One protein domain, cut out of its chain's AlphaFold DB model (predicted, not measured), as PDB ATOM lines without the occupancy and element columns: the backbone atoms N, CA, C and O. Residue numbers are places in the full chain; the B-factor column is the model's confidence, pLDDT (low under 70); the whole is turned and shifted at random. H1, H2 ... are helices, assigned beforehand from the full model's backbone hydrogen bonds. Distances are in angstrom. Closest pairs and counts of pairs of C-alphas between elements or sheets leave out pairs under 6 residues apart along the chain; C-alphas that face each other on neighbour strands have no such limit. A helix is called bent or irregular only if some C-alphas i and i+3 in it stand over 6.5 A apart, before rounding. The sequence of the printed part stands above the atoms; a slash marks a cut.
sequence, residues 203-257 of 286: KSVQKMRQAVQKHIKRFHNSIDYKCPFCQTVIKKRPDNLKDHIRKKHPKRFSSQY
ATOM      1  N   LYS A 203      85.926  12.230 -11.975       87.44
ATOM      2  CA  LYS A 203      85.825  12.393 -10.514       87.44
ATOM      3  C   LYS A 203      84.492  11.865  -9.969       87.44
ATOM      4  O   LYS A 203      84.453  11.360  -8.841       87.44
ATOM      5  N   SER A 204      83.403  11.931 -10.741       89.06
ATOM      6  CA  SER A 204      82.126  11.320 -10.347       89.06
ATOM      7  C   SER A 204      82.177   9.789 -10.362       89.06
ATOM      8  O   SER A 204      81.600   9.167  -9.466       89.06
ATOM      9  N   VAL A 205      82.949   9.171 -11.268       89.12
ATOM     10  CA  VAL A 205      83.172   7.711 -11.280       89.12
ATOM     11  C   VAL A 205      83.848   7.264  -9.991       89.12
ATOM     12  O   VAL A 205      83.401   6.307  -9.358       89.12
ATOM     13  N   GLN A 206      84.890   7.973  -9.555       90.81
ATOM     14  CA  GLN A 206      85.608   7.621  -8.330       90.81
ATOM     15  C   GLN A 206      84.713   7.744  -7.087       90.81
ATOM     16  O   GLN A 206      84.699   6.844  -6.243       90.81
ATOM     17  N   LYS A 207      83.906   8.810  -6.992       91.25
ATOM     18  CA  LYS A 207      82.916   8.970  -5.910       91.25
ATOM     19  C   LYS A 207      81.883   7.846  -5.911       91.25
ATOM     20  O   LYS A 207      81.541   7.322  -4.851       91.25
ATOM     21  N   MET A 208      81.413   7.450  -7.089       92.69
ATOM     22  CA  MET A 208      80.458   6.359  -7.238       92.69
ATOM     23  C   MET A 208      81.068   5.010  -6.838       92.69
ATOM     24  O   MET A 208      80.439   4.262  -6.093       92.69
ATOM     25  N   ARG A 209      82.324   4.733  -7.214       91.88
ATOM     26  CA  ARG A 209      83.065   3.546  -6.746       91.88
ATOM     27  C   ARG A 209      83.174   3.513  -5.221       91.88
ATOM     28  O   ARG A 209      82.872   2.493  -4.608       91.88
ATOM     29  N   GLN A 210      83.519   4.638  -4.589       93.88
ATOM     30  CA  GLN A 210      83.545   4.736  -3.124       93.88
ATOM     31  C   GLN A 210      82.161   4.507  -2.499       93.88
ATOM     32  O   GLN A 210      82.061   3.901  -1.430       93.88
ATOM     33  N   ALA A 211      81.090   4.981  -3.141       93.88
ATOM     34  CA  ALA A 211      79.724   4.759  -2.676       93.88
ATOM     35  C   ALA A 211      79.337   3.273  -2.744       93.88
ATOM     36  O   ALA A 211      78.825   2.747  -1.756       93.88
ATOM     37  N   VAL A 212      79.652   2.588  -3.848       94.50
ATOM     38  CA  VAL A 212      79.438   1.139  -4.009       94.50
ATOM     39  C   VAL A 212      80.255   0.351  -2.984       94.50
ATOM     40  O   VAL A 212      79.709  -0.511  -2.304       94.50
ATOM     41  N   GLN A 213      81.528   0.693  -2.770       93.31
ATOM     42  CA  GLN A 213      82.366   0.017  -1.774       93.31
ATOM     43  C   GLN A 213      81.824   0.197  -0.346       93.31
ATOM     44  O   GLN A 213      81.749  -0.759   0.428       93.31
ATOM     45  N   LYS A 214      81.393   1.416   0.008       92.25
ATOM     46  CA  LYS A 214      80.728   1.684   1.294       92.25
ATOM     47  C   LYS A 214      79.422   0.912   1.415       92.25
ATOM     48  O   LYS A 214      79.107   0.450   2.508       92.25
ATOM     49  N   HIS A 215      78.666   0.791   0.331       93.00
ATOM     50  CA  HIS A 215      77.445   0.005   0.292       93.00
ATOM     51  C   HIS A 215      77.738  -1.484   0.548       93.00
ATOM     52  O   HIS A 215      77.190  -2.031   1.502       93.00
ATOM     53  N   ILE A 216      78.676  -2.094  -0.185       92.06
ATOM     54  CA  ILE A 216      79.067  -3.505  -0.009       92.06
ATOM     55  C   ILE A 216      79.500  -3.772   1.432       92.06
ATOM     56  O   ILE A 216      78.948  -4.647   2.099       92.06
ATOM     57  N   LYS A 217      80.390  -2.930   1.973       89.12
ATOM     58  CA  LYS A 217      80.856  -3.042   3.364       89.12
ATOM     59  C   LYS A 217      79.718  -2.950   4.390       89.12
ATOM     60  O   LYS A 217      79.825  -3.502   5.477       89.12
ATOM     61  N   ARG A 218      78.646  -2.219   4.076       87.00
ATOM     62  CA  ARG A 218      77.536  -1.945   5.000       87.00
ATOM     63  C   ARG A 218      76.381  -2.934   4.914       87.00
ATOM     64  O   ARG A 218      75.620  -2.990   5.877       87.00
ATOM     65  N   PHE A 219      76.186  -3.578   3.768       89.62
ATOM     66  CA  PHE A 219      75.001  -4.392   3.489       89.62
ATOM     67  C   PHE A 219      75.327  -5.851   3.196       89.62
ATOM     68  O   PHE A 219      74.547  -6.707   3.591       89.62
ATOM     69  N   HIS A 220      76.466  -6.132   2.562       90.19
ATOM     70  CA  HIS A 220      76.852  -7.495   2.198       90.19
ATOM     71  C   HIS A 220      77.865  -8.090   3.174       90.19
ATOM     72  O   HIS A 220      77.769  -9.261   3.514       90.19
ATOM     73  N   ASN A 221      78.750  -7.269   3.745       86.81
ATOM     74  CA  ASN A 221      79.674  -7.720   4.794       86.81
ATOM     75  C   ASN A 221      79.041  -7.679   6.194       86.81
ATOM     76  O   ASN A 221      79.740  -7.513   7.197       86.81
ATOM     77  N   SER A 222      77.713  -7.762   6.287       81.88
ATOM     78  CA  SER A 222      77.057  -7.772   7.582       81.88
ATOM     79  C   SER A 222      77.187  -9.136   8.233       81.88
ATOM     80  O   SER A 222      76.482 -10.075   7.877       81.88
ATOM     81  N   ILE A 223      78.067  -9.215   9.218       88.25
ATOM     82  CA  ILE A 223      78.100 -10.328  10.155       88.25
ATOM     83  C   ILE A 223      76.920 -10.152  11.116       88.25
ATOM     84  O   ILE A 223      76.601  -9.033  11.530       88.25
ATOM     85  N   ASP A 224      76.243 -11.246  11.449       93.19
ATOM     86  CA  ASP A 224      75.209 -11.240  12.475       93.19
ATOM     87  C   ASP A 224      75.863 -11.059  13.850       93.19
ATOM     88  O   ASP A 224      76.591 -11.924  14.341       93.19
ATOM     89  N   TYR A 225      75.607  -9.916  14.485       93.12
ATOM     90  CA  TYR A 225      76.193  -9.581  15.777       93.12
ATOM     91  C   TYR A 225      75.275 -10.043  16.904       93.12
ATOM     92  O   TYR A 225      74.148  -9.564  17.041       93.12
ATOM     93  N   LYS A 226      75.756 -10.954  17.749       96.50
ATOM     94  CA  LYS A 226      75.025 -11.385  18.946       96.50
ATOM     95  C   LYS A 226      75.294 -10.422  20.099       96.50
ATOM     96  O   LYS A 226      76.446 -10.137  20.417       96.50
ATOM     97  N   CYS A 227      74.234  -9.935  20.741       96.81
ATOM     98  CA  CYS A 227      74.370  -9.136  21.954       96.81
ATOM     99  C   CYS A 227      74.893 -10.008  23.113       96.81
ATOM    100  O   CYS A 227      74.268 -11.031  23.408       96.81
ATOM    101  N   PRO A 228      75.969  -9.605  23.818       95.50
ATOM    102  CA  PRO A 228      76.544 -10.404  24.903       95.50
ATOM    103  C   PRO A 228      75.644 -10.487  26.147       95.50
ATOM    104  O   PRO A 228      75.837 -11.366  26.977       95.50
ATOM    105  N   PHE A 229      74.653  -9.598  26.288       96.50
ATOM    106  CA  PHE A 229      73.823  -9.509  27.497       96.50
ATOM    107  C   PHE A 229      72.453 -10.177  27.374       96.50
ATOM    108  O   PHE A 229      71.923 -10.660  28.369       96.50
ATOM    109  N   CYS A 230      71.850 -10.181  26.183       96.56
ATOM    110  CA  CYS A 230      70.506 -10.734  25.970       96.56
ATOM    111  C   CYS A 230      70.413 -11.705  24.789       96.56
ATOM    112  O   CYS A 230      69.306 -12.050  24.384       96.56
ATOM    113  N   GLN A 231      71.549 -12.098  24.196       94.69
ATOM    114  CA  GLN A 231      71.650 -13.030  23.061       94.69
ATOM    115  C   GLN A 231      70.828 -12.635  21.819       94.69
ATOM    116  O   GLN A 231      70.719 -13.406  20.867       94.69
ATOM    117  N   THR A 232      70.284 -11.415  21.782       97.19
ATOM    118  CA  THR A 232      69.550 -10.907  20.624       97.19
ATOM    119  C   THR A 232      70.509 -10.800  19.444       97.19
ATOM    120  O   THR A 232      71.567 -10.174  19.550       97.19
ATOM    121  N   VAL A 233      70.136 -11.414  18.321       96.44
ATOM    122  CA  VAL A 233      70.907 -11.364  17.077       96.44
ATOM    123  C   VAL A 233      70.545 -10.090  16.326       96.44
ATOM    124  O   VAL A 233      69.401  -9.895  15.911       96.44
ATOM    125  N   ILE A 234      71.521  -9.209  16.156       94.75
ATOM    126  CA  ILE A 234      71.367  -7.936  15.464       94.75
ATOM    127  C   ILE A 234      72.022  -8.065  14.104       94.75
ATOM    128  O   ILE A 234      73.243  -8.142  13.969       94.75
ATOM    129  N   LYS A 235      71.175  -8.058  13.081       88.94
ATOM    130  CA  LYS A 235      71.613  -8.121  11.694       88.94
ATOM    131  C   LYS A 235      72.164  -6.759  11.257       88.94
ATOM    132  O   LYS A 235      71.717  -5.704  11.726       88.94
ATOM    133  N   LYS A 236      73.049  -6.778  10.261       82.06
ATOM    134  CA  LYS A 236      73.482  -5.623   9.445       82.06
ATOM    135  C   LYS A 236      74.692  -4.827   9.940       82.06
ATOM    136  O   LYS A 236      75.645  -4.702   9.177       82.06
ATOM    137  N   ARG A 237      74.673  -4.216  11.134       86.00
ATOM    138  CA  ARG A 237      75.746  -3.272  11.533       86.00
ATOM    139  C   ARG A 237      76.156  -3.332  13.005       86.00
ATOM    140  O   ARG A 237      75.276  -3.434  13.860       86.00
ATOM    141  N   PRO A 238      77.451  -3.108  13.302       88.88
ATOM    142  CA  PRO A 238      77.934  -2.947  14.674       88.88
ATOM    143  C   PRO A 238      77.342  -1.701  15.355       88.88
ATOM    144  O   PRO A 238      77.074  -1.724  16.553       88.88
ATOM    145  N   ASP A 239      77.036  -0.643  14.597       89.88
ATOM    146  CA  ASP A 239      76.371   0.555  15.134       89.88
ATOM    147  C   ASP A 239      74.990   0.227  15.722       89.88
ATOM    148  O   ASP A 239      74.609   0.750  16.769       89.88
ATOM    149  N   ASN A 240      74.260  -0.708  15.099       92.75
ATOM    150  CA  ASN A 240      72.963  -1.159  15.604       92.75
ATOM    151  C   ASN A 240      73.117  -1.961  16.903       92.75
ATOM    152  O   ASN A 240      72.252  -1.875  17.774       92.75
ATOM    153  N   LEU A 241      74.211  -2.723  17.050       94.50
ATOM    154  CA  LEU A 241      74.535  -3.411  18.302       94.50
ATOM    155  C   LEU A 241      74.793  -2.402  19.419       94.50
ATOM    156  O   LEU A 241      74.234  -2.532  20.508       94.50
ATOM    157  N   LYS A 242      75.572  -1.361  19.134       94.19
ATOM    158  CA  LYS A 242      75.838  -0.289  20.091       94.19
ATOM    159  C   LYS A 242      74.554   0.426  20.519       94.19
ATOM    160  O   LYS A 242      74.325   0.616  21.714       94.19
ATOM    161  N   ASP A 243      73.683   0.761  19.570       94.56
ATOM    162  CA  ASP A 243      72.381   1.372  19.857       94.56
ATOM    163  C   ASP A 243      71.455   0.458  20.659       94.56
ATOM    164  O   ASP A 243      70.750   0.919  21.562       94.56
ATOM    165  N   HIS A 244      71.468  -0.838  20.360       96.25
ATOM    166  CA  HIS A 244      70.740  -1.830  21.134       96.25
ATOM    167  C   HIS A 244      71.243  -1.893  22.580       96.25
ATOM    168  O   HIS A 244      70.424  -1.807  23.493       96.25
ATOM    169  N   ILE A 245      72.562  -1.979  22.806       95.94
ATOM    170  CA  ILE A 245      73.146  -1.997  24.157       95.94
ATOM    171  C   ILE A 245      72.788  -0.705  24.893       95.94
ATOM    172  O   ILE A 245      72.340  -0.760  26.033       95.94
ATOM    173  N   ARG A 246      72.864   0.451  24.226       95.06
ATOM    174  CA  ARG A 246      72.476   1.741  24.814       95.06
ATOM    175  C   ARG A 246      71.016   1.767  25.280       95.06
ATOM    176  O   ARG A 246      70.734   2.256  26.367       95.06
ATOM    177  N   LYS A 247      70.087   1.239  24.472       95.75
ATOM    178  CA  LYS A 247      68.639   1.267  24.758       95.75
ATOM    179  C   LYS A 247      68.176   0.166  25.714       95.75
ATOM    180  O   LYS A 247      67.296   0.407  26.532       95.75
ATOM    181  N   LYS A 248      68.703  -1.053  25.580       97.56
ATOM    182  CA  LYS A 248      68.265  -2.238  26.345       97.56
ATOM    183  C   LYS A 248      69.145  -2.528  27.559       97.56
ATOM    184  O   LYS A 248      68.667  -3.113  28.525       97.56
ATOM    185  N   HIS A 249      70.401  -2.090  27.536       96.69
ATOM    186  CA  HIS A 249      71.395  -2.336  28.582       96.69
ATOM    187  C   HIS A 249      72.133  -1.046  28.995       96.69
ATOM    188  O   HIS A 249      73.365  -1.038  29.028       96.69
ATOM    189  N   PRO A 250      71.423   0.041  29.366       94.81
ATOM    190  CA  PRO A 250      72.055   1.333  29.657       94.81
ATOM    191  C   PRO A 250      73.110   1.236  30.769       94.81
ATOM    192  O   PRO A 250      74.179   1.820  30.656       94.81
ATOM    193  N   LYS A 251      72.871   0.398  31.790       95.12
ATOM    194  CA  LYS A 251      73.817   0.146  32.894       95.12
ATOM    195  C   LYS A 251      75.135  -0.509  32.453       95.12
ATOM    196  O   LYS A 251      76.118  -0.428  33.175       95.12
ATOM    197  N   ARG A 252      75.148  -1.206  31.311       95.12
ATOM    198  CA  ARG A 252      76.333  -1.890  30.758       95.12
ATOM    199  C   ARG A 252      77.015  -1.084  29.653       95.12
ATOM    200  O   ARG A 252      78.121  -1.426  29.245       95.12
ATOM    201  N   PHE A 253      76.367  -0.025  29.169       93.19
ATOM    202  CA  PHE A 253      76.878   0.775  28.066       93.19
ATOM    203  C   PHE A 253      78.196   1.473  28.432       93.19
ATOM    204  O   PHE A 253      79.166   1.319  27.695       93.19
ATOM    205  N   SER A 254      78.263   2.132  29.596       91.00
ATOM    206  CA  SER A 254      79.483   2.807  30.071       91.00
ATOM    207  C   SER A 254      80.663   1.849  30.237       91.00
ATOM    208  O   SER A 254      81.766   2.158  29.808       91.00
ATOM    209  N   SER A 255      80.437   0.642  30.772       92.31
ATOM    210  CA  SER A 255      81.520  -0.335  30.966       92.31
ATOM    211  C   SER A 255      82.102  -0.873  29.659       92.31
ATOM    212  O   SER A 255      83.263  -1.262  29.625       92.31
ATOM    213  N   GLN A 256      81.298  -0.943  28.594       91.12
ATOM    214  CA  GLN A 256      81.735  -1.520  27.319       91.12
ATOM    215  C   GLN A 256      82.255  -0.468  26.331       91.12
ATOM    216  O   GLN A 256      82.971  -0.815  25.395       91.12
ATOM    217  N   TYR A 257      81.911   0.805  26.533       88.38
ATOM    218  CA  TYR A 257      82.332   1.922  25.688       88.38
ATOM    219  C   TYR A 257      82.781   3.120  26.547       88.38
ATOM    220  O   TYR A 257      82.089   4.142  26.560       88.38
TER     221      TYR A 257
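Overview. This is residues 203 to 257 of the 286 residues of an uncharacterized protein of Valsa mali var. pyri (UniProt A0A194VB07). A long straight helix, H1, sticks out with residues 203 to 216 as an arm from a small body, in which the folded-back stretch of residues 220 to 237 lies along one side of H2, and the short helix H3 makes a corner with H2 at the far end. The arm makes much of the length: the C-alphas span 47 by 19 by 13 A, while the body without residues 203 to 216 spans 32 by 17 by 13 A. The printed part has 55 residues with three named helices in the order H1, H2, H3 and no named strand; the class is all helix, with 35 residues in the helices. The whole is only just loose, close to extended, with a radius of gyration of the C-alphas of 15.1 A.

Along the chain. H1 takes residues 203 to 219, from C-alpha 203 at (85.825, 12.393, -10.514) to C-alpha 219 at (75.001, -4.392, 3.489), 24.4 A. Residues 220 to 237 hold no named element; within them residues 225 to 226 pair with residues 233 to 234, antiparallel, as strands do. H2 takes residues 238 to 248, 15.2 A from first to last C-alpha, beginning at C-alpha 238 at (77.934, -2.947, 14.674). H3 takes residues 250 to 256, 10.4 A, and ends at C-alpha 256 at (81.735, -1.520, 27.319). H3 is irregular, but only just: C-alphas 251 and 254 are 6.9 A apart.

Arrangement. H1 touches no helix; it is apart from H2 and from H3. H2 and H3 touch only at the corner by their link, with 4 pairs of C-alphas within 8 A. Their closest C-alphas are those of Arg 246 and Phe 253, 5.6 A apart. Their centres are 10.5 A apart, and they run opposite ways at a steep tilt of 43 degrees, with the line of H3 a rough one. In H1 and H2 every O i to N i+4 pair is within hydrogen-bond range; in H3 1 of 3 such pairs is, beside 3 of 4 O i to N i+3 pairs.

Size, cuts and confidence. The two C-alphas farthest apart are those of Lys 203 and Lys 251, 46.7 A. The C-alphas of the first and last printed residues, Lys 203 and Tyr 257, are 37.8 A apart. The printed part has no cut. The link from H1 to H2, 18 residues, is long; the link from H2 to H3, 1 residue, is tight. The body without residues 203 to 216 has 41 residues and a radius of gyration of 10.4 A. The mean pLDDT of the printed part of this model is 92.4, and no printed residue is under 70.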